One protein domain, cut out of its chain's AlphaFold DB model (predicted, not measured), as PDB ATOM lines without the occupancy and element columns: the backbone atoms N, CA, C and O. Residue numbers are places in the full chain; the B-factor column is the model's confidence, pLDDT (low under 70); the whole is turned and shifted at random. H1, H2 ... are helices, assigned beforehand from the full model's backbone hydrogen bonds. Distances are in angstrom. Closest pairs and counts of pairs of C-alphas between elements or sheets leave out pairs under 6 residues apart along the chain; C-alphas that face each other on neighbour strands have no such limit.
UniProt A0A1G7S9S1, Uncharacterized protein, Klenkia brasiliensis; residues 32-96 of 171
ATOM      1  N   GLU A  32     -33.195  41.120  12.121       64.38
ATOM      2  CA  GLU A  32     -31.819  41.385  11.692       64.38
ATOM      3  C   GLU A  32     -30.796  40.399  12.279       64.38
ATOM      4  O   GLU A  32     -29.854  40.030  11.581       64.38
ATOM      5  N   LYS A  33     -30.976  39.906  13.518       70.12
ATOM      6  CA  LYS A  33     -30.074  38.878  14.074       70.12
ATOM      7  C   LYS A  33     -30.235  37.540  13.367       70.12
ATOM      8  O   LYS A  33     -29.245  36.862  13.112       70.12
ATOM      9  N   THR A  34     -31.473  37.174  13.058       72.81
ATOM     10  CA  THR A  34     -31.777  35.951  12.317       72.81
ATOM     11  C   THR A  34     -31.216  36.034  10.902       72.81
ATOM     12  O   THR A  34     -30.528  35.115  10.472       72.81
ATOM     13  N   ASN A  35     -31.401  37.162  10.213       73.31
ATOM     14  CA  ASN A  35     -30.824  37.388   8.890       73.31
ATOM     15  C   ASN A  35     -29.292  37.318   8.917       73.31
ATOM     16  O   ASN A  35     -28.702  36.662   8.067       73.31
ATOM     17  N   ALA A  36     -28.639  37.932   9.906       75.69
ATOM     18  CA  ALA A  36     -27.185  37.872  10.031       75.69
ATOM     19  C   ALA A  36     -26.670  36.441  10.272       75.69
ATOM     20  O   ALA A  36     -25.705  36.028   9.636       75.69
ATOM     21  N   ALA A  37     -27.326  35.664  11.140       77.56
ATOM     22  CA  ALA A  37     -26.930  34.283  11.420       77.56
ATOM     23  C   ALA A  37     -27.139  33.354  10.214       77.56
ATOM     24  O   ALA A  37     -26.310  32.491   9.941       77.56
ATOM     25  N   VAL A  38     -28.227  33.553   9.465       75.62
ATOM     26  CA  VAL A  38     -28.483  32.818   8.222       75.62
ATOM     27  C   VAL A  38     -27.469  33.211   7.143       75.62
ATOM     28  O   VAL A  38     -26.945  32.337   6.466       75.62
ATOM     29  N   ALA A  39     -27.141  34.497   6.994       78.81
ATOM     30  CA  ALA A  39     -26.127  34.952   6.041       78.81
ATOM     31  C   ALA A  39     -24.749  34.321   6.318       78.81
ATOM     32  O   ALA A  39     -24.117  33.813   5.391       78.81
ATOM     33  N   ASP A  40     -24.338  34.276   7.590       81.06
ATOM     34  CA  ASP A  40     -23.088  33.641   8.030       81.06
ATOM     35  C   ASP A  40     -23.075  32.134   7.724       81.06
ATOM     36  O   ASP A  40     -22.117  31.628   7.140       81.06
ATOM     37  N   LEU A  41     -24.186  31.438   8.002       79.25
ATOM     38  CA  LEU A  41     -24.359  30.020   7.670       79.25
ATOM     39  C   LEU A  41     -24.247  29.767   6.157       79.25
ATOM     40  O   LEU A  41     -23.617  28.799   5.739       79.25
ATOM     41  N   LEU A  42     -24.840  30.643   5.341       76.19
ATOM     42  CA  LEU A  42     -24.813  30.580   3.875       76.19
ATOM     43  C   LEU A  42     -23.472  31.027   3.270       76.19
ATOM     44  O   LEU A  42     -23.258  30.841   2.073       76.19
ATOM     45  N   GLY A  43     -22.574  31.613   4.067       78.19
ATOM     46  CA  GLY A  43     -21.318  32.186   3.586       78.19
ATOM     47  C   GLY A  43     -21.514  33.396   2.664       78.19
ATOM     48  O   GLY A  43     -20.663  33.667   1.816       78.19
ATOM     49  N   ILE A  44     -22.640  34.103   2.796       78.56
ATOM     50  CA  ILE A  44     -22.969  35.307   2.024       78.56
ATOM     51  C   ILE A  44     -23.077  36.525   2.940       78.56
ATOM     52  O   ILE A  44     -23.202  36.406   4.154       78.56
ATOM     53  N   ASP A  45     -23.053  37.720   2.355       80.56
ATOM     54  CA  ASP A  45     -23.221  38.957   3.115       80.56
ATOM     55  C   ASP A  45     -24.702  39.222   3.458       80.56
ATOM     56  O   ASP A  45     -25.600  38.876   2.681       80.56
ATOM     57  N   ALA A  46     -24.968  39.876   4.592       72.25
ATOM     58  CA  ALA A  46     -26.320  40.227   5.030       72.25
ATOM     59  C   ALA A  46     -27.045  41.153   4.033       72.25
ATOM     60  O   ALA A  46     -28.260  41.019   3.849       72.25
ATOM     61  N   ASP A  47     -26.321  42.035   3.334       74.00
ATOM     62  CA  ASP A  47     -26.875  42.859   2.251       74.00
ATOM     63  C   ASP A  47     -27.296  41.994   1.051       74.00
ATOM     64  O   ASP A  47     -28.357  42.201   0.457       74.00
ATOM     65  N   THR A  48     -26.501  40.970   0.725       75.88
ATOM     66  CA  THR A  48     -26.811  40.024  -0.360       75.88
ATOM     67  C   THR A  48     -28.008  39.153   0.002       75.88
ATOM     68  O   THR A  48     -28.895  38.949  -0.827       75.88
ATOM     69  N   LEU A  49     -28.073  38.668   1.244       78.94
ATOM     70  CA  LEU A  49     -29.232  37.943   1.758       78.94
ATOM     71  C   LEU A  49     -30.488  38.821   1.672       78.94
ATOM     72  O   LEU A  49     -31.478  38.411   1.075       78.94
ATOM     73  N   THR A  50     -30.431  40.048   2.192       74.12
ATOM     74  CA  THR A  50     -31.564  40.986   2.186       74.12
ATOM     75  C   THR A  50     -32.024  41.305   0.767       74.12
ATOM     76  O   THR A  50     -33.219  41.278   0.499       74.12
ATOM     77  N   SER A  51     -31.098  41.529  -0.168       75.19
ATOM     78  CA  SER A  51     -31.431  41.774  -1.575       75.19
ATOM     79  C   SER A  51     -32.120  40.574  -2.235       75.19
ATOM     80  O   SER A  51     -33.031  40.744  -3.049       75.19
ATOM     81  N   GLN A  52     -31.739  39.351  -1.866       74.50
ATOM     82  CA  GLN A  52     -32.391  38.143  -2.362       74.50
ATOM     83  C   GLN A  52     -33.780  37.923  -1.753       74.50
ATOM     84  O   GLN A  52     -34.694  37.519  -2.475       74.50
ATOM     85  N   LEU A  53     -33.952  38.240  -0.469       74.94
ATOM     86  CA  LEU A  53     -35.257  38.238   0.191       74.94
ATOM     87  C   LEU A  53     -36.187  39.309  -0.408       74.94
ATOM     88  O   LEU A  53     -37.355  39.034  -0.673       74.94
ATOM     89  N   ASP A  54     -35.660  40.500  -0.706       72.19
ATOM     90  CA  ASP A  54     -36.394  41.592  -1.367       72.19
ATOM     91  C   ASP A  54     -36.775  41.239  -2.814       72.19
ATOM     92  O   ASP A  54     -37.881  41.528  -3.270       72.19
ATOM     93  N   SER A  55     -35.911  40.481  -3.499       68.94
ATOM     94  CA  SER A  55     -36.203  39.887  -4.812       68.94
ATOM     95  C   SER A  55     -37.311  38.823  -4.770       68.94
ATOM     96  O   SER A  55     -37.715  38.321  -5.820       68.94
ATOM     97  N   GLY A  56     -37.811  38.471  -3.580       67.06
ATOM     98  CA  GLY A  56     -38.912  37.533  -3.374       67.06
ATOM     99  C   GLY A  56     -38.488  36.083  -3.159       67.06
ATOM    100  O   GLY A  56     -39.356  35.214  -3.182       67.06
ATOM    101  N   LYS A  57     -37.193  35.808  -2.955       72.44
ATOM    102  CA  LYS A  57     -36.720  34.473  -2.566       72.44
ATOM    103  C   LYS A  57     -36.944  34.248  -1.074       72.44
ATOM    104  O   LYS A  57     -36.857  35.181  -0.282       72.44
ATOM    105  N   THR A  58     -37.188  33.008  -0.681       79.00
ATOM    106  CA  THR A  58     -37.281  32.621   0.736       79.00
ATOM    107  C   THR A  58     -35.910  32.243   1.304       79.00
ATOM    108  O   THR A  58     -35.010  31.858   0.556       79.00
ATOM    109  N   MET A  59     -35.724  32.314   2.630       77.69
ATOM    110  CA  MET A  59     -34.480  31.834   3.257       77.69
ATOM    111  C   MET A  59     -34.235  30.351   2.961       77.69
ATOM    112  O   MET A  59     -33.086  29.960   2.762       77.69
ATOM    113  N   THR A  60     -35.296  29.542   2.887       76.56
ATOM    114  CA  THR A  60     -35.203  28.123   2.527       76.56
ATOM    115  C   THR A  60     -34.603  27.920   1.136       76.56
ATOM    116  O   THR A  60     -33.642  27.170   0.999       76.56
ATOM    117  N   GLU A  61     -35.084  28.645   0.123       76.12
ATOM    118  CA  GLU A  61     -34.541  28.550  -1.241       76.12
ATOM    119  C   GLU A  61     -33.072  28.988  -1.319       76.12
ATOM    120  O   GLU A  61     -32.290  28.436  -2.094       76.12
ATOM    121  N   LEU A  62     -32.679  29.978  -0.511       76.31
ATOM    122  CA  LEU A  62     -31.290  30.434  -0.434       76.31
ATOM    123  C   LEU A  62     -30.377  29.400   0.226       76.31
ATOM    124  O   LEU A  62     -29.263  29.189  -0.248       76.31
ATOM    125  N   ALA A  63     -30.852  28.737   1.281       74.31
ATOM    126  CA  ALA A  63     -30.120  27.665   1.943       74.31
ATOM    127  C   ALA A  63     -29.972  26.439   1.031       74.31
ATOM    128  O   ALA A  63     -28.870  25.912   0.895       74.31
ATOM    129  N   GLU A  64     -31.036  26.035   0.331       75.50
ATOM    130  CA  GLU A  64     -30.986  24.930  -0.635       75.50
ATOM    131  C   GLU A  64     -30.022  25.227  -1.791       75.50
ATOM    132  O   GLU A  64     -29.229  24.366  -2.172       75.50
ATOM    133  N   ALA A  65     -30.016  26.463  -2.302       73.81
ATOM    134  CA  ALA A  65     -29.070  26.896  -3.329       73.81
ATOM    135  C   ALA A  65     -27.609  26.907  -2.836       73.81
ATOM    136  O   ALA A  65     -26.695  26.656  -3.623       73.81
ATOM    137  N   ALA A  66     -27.388  27.174  -1.547       72.19
ATOM    138  CA  ALA A  66     -26.079  27.106  -0.899       72.19
ATOM    139  C   ALA A  66     -25.674  25.675  -0.482       72.19
ATOM    140  O   ALA A  66     -24.544  25.462  -0.046       72.19
ATOM    141  N   GLY A  67     -26.564  24.686  -0.633       74.38
ATOM    142  CA  GLY A  67     -26.320  23.296  -0.234       74.38
ATOM    143  C   GLY A  67     -26.441  23.048   1.273       74.38
ATOM    144  O   GLY A  67     -25.863  22.092   1.787       74.38
ATOM    145  N   ILE A  68     -27.174  23.905   1.983       79.88
ATOM    146  CA  ILE A  68     -27.410  23.815   3.424       79.88
ATOM    147  C   ILE A  68     -28.722  23.084   3.685       79.88
ATOM    148  O   ILE A  68     -29.737  23.312   3.027       79.88
ATOM    149  N   SER A  69     -28.699  22.198   4.677       80.50
ATOM    150  CA  SER A  69     -29.878  21.444   5.090       80.50
ATOM    151  C   SER A  69     -30.891  22.348   5.792       80.50
ATOM    152  O   SER A  69     -30.530  23.194   6.609       80.50
ATOM    153  N   ASN A  70     -32.181  22.103   5.550       76.69
ATOM    154  CA  ASN A  70     -33.267  22.789   6.262       76.69
ATOM    155  C   ASN A  70     -33.146  22.652   7.793       76.69
ATOM    156  O   ASN A  70     -33.505  23.573   8.516       76.69
ATOM    157  N   ASP A  71     -32.617  21.531   8.285       80.81
ATOM    158  CA  ASP A  71     -32.418  21.288   9.718       80.81
ATOM    159  C   ASP A  71     -31.397  22.262  10.341       80.81
ATOM    160  O   ASP A  71     -31.708  22.925  11.329       80.81
ATOM    161  N   ASP A  72     -30.236  22.449   9.700       82.75
ATOM    162  CA  ASP A  72     -29.211  23.423  10.113       82.75
ATOM    163  C   ASP A  72     -29.734  24.863  10.063       82.75
ATOM    164  O   ASP A  72     -29.480  25.670  10.966       82.75
ATOM    165  N   LEU A  73     -30.509  25.186   9.023       82.56
ATOM    166  CA  LEU A  73     -31.149  26.491   8.890       82.56
ATOM    167  C   LEU A  73     -32.118  26.746  10.054       82.56
ATOM    168  O   LEU A  73     -32.045  27.786  10.710       82.56
ATOM    169  N   LEU A  74     -33.006  25.793  10.347       82.31
ATOM    170  CA  LEU A  74     -33.984  25.909  11.428       82.31
ATOM    171  C   LEU A  74     -33.319  25.963  12.802       82.31
ATOM    172  O   LEU A  74     -33.745  26.759  13.640       82.31
ATOM    173  N   ALA A  75     -32.271  25.168  13.029       82.50
ATOM    174  CA  ALA A  75     -31.489  25.196  14.261       82.50
ATOM    175  C   ALA A  75     -30.835  26.570  14.478       82.50
ATOM    176  O   ALA A  75     -30.895  27.123  15.578       82.50
ATOM    177  N   THR A  76     -30.290  27.161  13.412       82.62
ATOM    178  CA  THR A  76     -29.701  28.507  13.436       82.62
ATOM    179  C   THR A  76     -30.757  29.566  13.751       82.62
ATOM    180  O   THR A  76     -30.560  30.403  14.632       82.62
ATOM    181  N   ILE A  77     -31.919  29.501  13.098       81.44
ATOM    182  CA  ILE A  77     -33.023  30.436  13.343       81.44
ATOM    183  C   ILE A  77     -33.542  30.293  14.783       81.44
ATOM    184  O   ILE A  77     -33.680  31.304  15.472       81.44
ATOM    185  N   GLN A  78     -33.749  29.068  15.281       80.19
ATOM    186  CA  GLN A  78     -34.148  28.814  16.673       80.19
ATOM    187  C   GLN A  78     -33.136  29.348  17.685       80.19
ATOM    188  O   GLN A  78     -33.543  29.917  18.693       80.19
ATOM    189  N   ALA A  79     -31.835  29.226  17.412       79.69
ATOM    190  CA  ALA A  79     -30.793  29.763  18.282       79.69
ATOM    191  C   ALA A  79     -30.823  31.301  18.374       79.69
ATOM    192  O   ALA A  79     -30.378  31.870  19.371       79.69
ATOM    193  N   THR A  80     -31.350  31.976  17.345       74.50
ATOM    194  CA  THR A  80     -31.522  33.438  17.337       74.50
ATOM    195  C   THR A  80     -32.862  33.916  17.893       74.50
ATOM    196  O   THR A  80     -32.991  35.099  18.217       74.50
ATOM    197  N   LEU A  81     -33.848  33.024  18.015       75.31
ATOM    198  CA  LEU A  81     -35.162  33.341  18.560       75.31
ATOM    199  C   LEU A  81     -35.119  33.435  20.096       75.31
ATOM    200  O   LEU A  81     -34.364  32.711  20.749       75.31
ATOM    201  N   PRO A  82     -35.936  34.311  20.710       72.62
ATOM    202  CA  PRO A  82     -36.088  34.325  22.158       72.62
ATOM    203  C   PRO A  82     -36.668  32.988  22.639       72.62
ATOM    204  O   PRO A  82     -37.496  32.383  21.966       72.62
ATOM    205  N   THR A  83     -36.271  32.542  23.833       66.50
ATOM    206  CA  THR A  83     -36.632  31.224  24.396       66.50
ATOM    207  C   THR A  83     -38.147  30.998  24.546       66.50
ATOM    208  O   THR A  83     -38.585  29.860  24.662       66.50
ATOM    209  N   ASP A  84     -38.943  32.070  24.523       67.00
ATOM    210  CA  ASP A  84     -40.413  32.046  24.597       67.00
ATOM    211  C   ASP A  84     -41.095  31.913  23.217       67.00
ATOM    212  O   ASP A  84     -42.319  31.860  23.113       67.00
ATOM    213  N   ALA A  85     -40.324  31.867  22.126       62.50
ATOM    214  CA  ALA A  85     -40.878  31.751  20.783       62.50
ATOM    215  C   ALA A  85     -41.503  30.358  20.548       62.50
ATOM    216  O   ALA A  85     -40.900  29.334  20.887       62.50
ATOM    217  N   PRO A  86     -42.688  30.280  19.913       72.06
ATOM    218  CA  PRO A  86     -43.288  29.004  19.550       72.06
ATOM    219  C   PRO A  86     -42.412  28.278  18.525       72.06
ATOM    220  O   PRO A  86     -41.912  28.884  17.580       72.06
ATOM    221  N   SER A  87     -42.274  26.959  18.666       65.75
ATOM    222  CA  SER A  87     -41.362  26.130  17.860       65.75
ATOM    223  C   SER A  87     -41.609  26.215  16.343       65.75
ATOM    224  O   SER A  87     -40.682  26.027  15.562       65.75
ATOM    225  N   GLY A  88     -42.837  26.544  15.921       68.12
ATOM    226  CA  GLY A  88     -43.192  26.765  14.512       68.12
ATOM    227  C   GLY A  88     -42.705  28.095  13.927       68.12
ATOM    228  O   GLY A  88     -42.592  28.216  12.713       68.12
ATOM    229  N   MET A  89     -42.332  29.071  14.763       74.56
ATOM    230  CA  MET A  89     -41.890  30.393  14.309       74.56
ATOM    231  C   MET A  89     -40.621  30.316  13.458       74.56
ATOM    232  O   MET A  89     -40.499  31.054  12.489       74.56
ATOM    233  N   ALA A  90     -39.695  29.406  13.769       73.25
ATOM    234  CA  ALA A  90     -38.488  29.232  12.966       73.25
ATOM    235  C   ALA A  90     -38.804  28.765  11.537       73.25
ATOM    236  O   ALA A  90     -38.232  29.282  10.580       73.25
ATOM    237  N   THR A  91     -39.757  27.840  11.390       75.56
ATOM    238  CA  THR A  91     -40.246  27.375  10.085       75.56
ATOM    239  C   THR A  91     -40.960  28.482   9.328       75.56
ATOM    240  O   THR A  91     -40.732  28.642   8.128       75.56
ATOM    241  N   ASP A  92     -41.781  29.268  10.021       75.44
ATOM    242  CA  ASP A  92     -42.482  30.383   9.401       75.44
ATOM    243  C   ASP A  92     -41.528  31.512   8.965       75.44
ATOM    244  O   ASP A  92     -41.725  32.124   7.915       75.44
ATOM    245  N   ILE A  93     -40.467  31.786   9.732       75.56
ATOM    246  CA  ILE A  93     -39.435  32.764   9.352       75.56
ATOM    247  C   ILE A  93     -38.615  32.240   8.169       75.56
ATOM    248  O   ILE A  93     -38.422  32.973   7.203       75.56
ATOM    249  N   ALA A  94     -38.188  30.972   8.200       74.88
ATOM    250  CA  ALA A  94     -37.442  30.347   7.105       74.88
ATOM    251  C   ALA A  94     -38.231  30.359   5.782       74.88
ATOM    252  O   ALA A  94     -37.686  30.664   4.719       74.88
ATOM    253  N   SER A  95     -39.536  30.093   5.867       67.62
ATOM    254  CA  SER A  95     -40.445  30.074   4.716       67.62
ATOM    255  C   SER A  95     -40.950  31.464   4.312       67.62
ATOM    256  O   SER A  95     -41.658  31.584   3.314       67.62
ATOM    257  N   GLY A  96     -40.629  32.519   5.074       68.88
ATOM    258  CA  GLY A  96     -41.109  33.881   4.824       68.88
ATOM    259  C   GLY A  96     -42.622  34.074   5.021       68.88
ATOM    260  O   GLY A  96     -43.198  35.013   4.474       68.88
TER     261      GLY A  96
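Overview. This is residues 32 to 96 of the 171 residues of an uncharacterized protein of Klenkia brasiliensis (UniProt A0A1G7S9S1). Five short helices make a small, compact cluster in which most of those that touch cross one another: H1 and H4 pack on each other nearest the middle, H5 packs on H4, and H2 and H3 lie toward one end of the long axis, where H2 packs across H1 and H3 packs on both H1 and H4. At the other end of that axis the chain loops from H4 back to H5 through residues 81 to 88. The printed part has 65 residues with five named helices, H1 to H5 in order, and no named strand; the class is all helix. The whole is compact, with a radius of gyration of the C-alphas of 10.8 A, and rounded, with spans of 30 by 21 by 19 A.

Arrangement. Begin with H1, residues 32 to 42. H2, residues 46 to 54, touches it about perpendicular, at 78 degrees; look at the closest C-alphas, Ala 39 and Ala 46, 5.4 A apart. H3, residues 59 to 66, touches H1 at a shallow tilt of 21 degrees, the same way, with the C-alphas of Leu 42 and Ala 66 closest at 6.0 A. H2 and H3 are close but not clearly touching: their closest C-alphas, Leu 53 and Met 59, are 7.1 A apart. Go on to H4, residues 70 to 80, which touches H1 opposite ways at a steep tilt of 35.2 degrees, only just past shallow; the closest C-alphas are Thr 34 and Thr 80, at 5.6 A. H4 also touches H3 at a steep tilt of 54 degrees, opposite ways, closest at C-alphas 60 and 70, 6.8 A apart. H5, residues 89 to 94, touches H4 at a steep tilt of 58 degrees, opposite ways, with the C-alphas of Ile 77 and Ala 90 closest at 5.6 A. H5 and H3 only just touch, with 3 pairs of C-alphas within 8 A; the closest are Met 59 and Ala 94, at 5.1 A. H1 and H5 are near each other, while H2 is apart from H4 and H5. In H1, H2, H3, H4 and H5 every O i to N i+4 pair is within hydrogen-bond range.

Along the chain. Find C-alpha 32 at (-31.819, 41.385, 11.692); from there H1 runs 15.1 A to C-alpha 42. H2 spans 12.0 A and H3 10.5 A. H4 begins at C-alpha 70, (-33.267, 22.789, 6.262), and runs 15.5 A. H5, 8.5 A long, ends at C-alpha 94, (-37.442, 30.347, 7.105).

Size, cuts and confidence. The two C-alphas farthest apart are those of Ser 55 and Asp 84, 30.7 A. The printed part has no cut. The links from H1 to H2, H2 to H3 and H3 to H4 are tight, and the one from H4 to H5 is short, with 8 residues. The mean pLDDT of the printed part is 75.1; look for values under 70 at residue 32, residues 55 to 56, 83 to 85, 87 to 88 and 95 to 96.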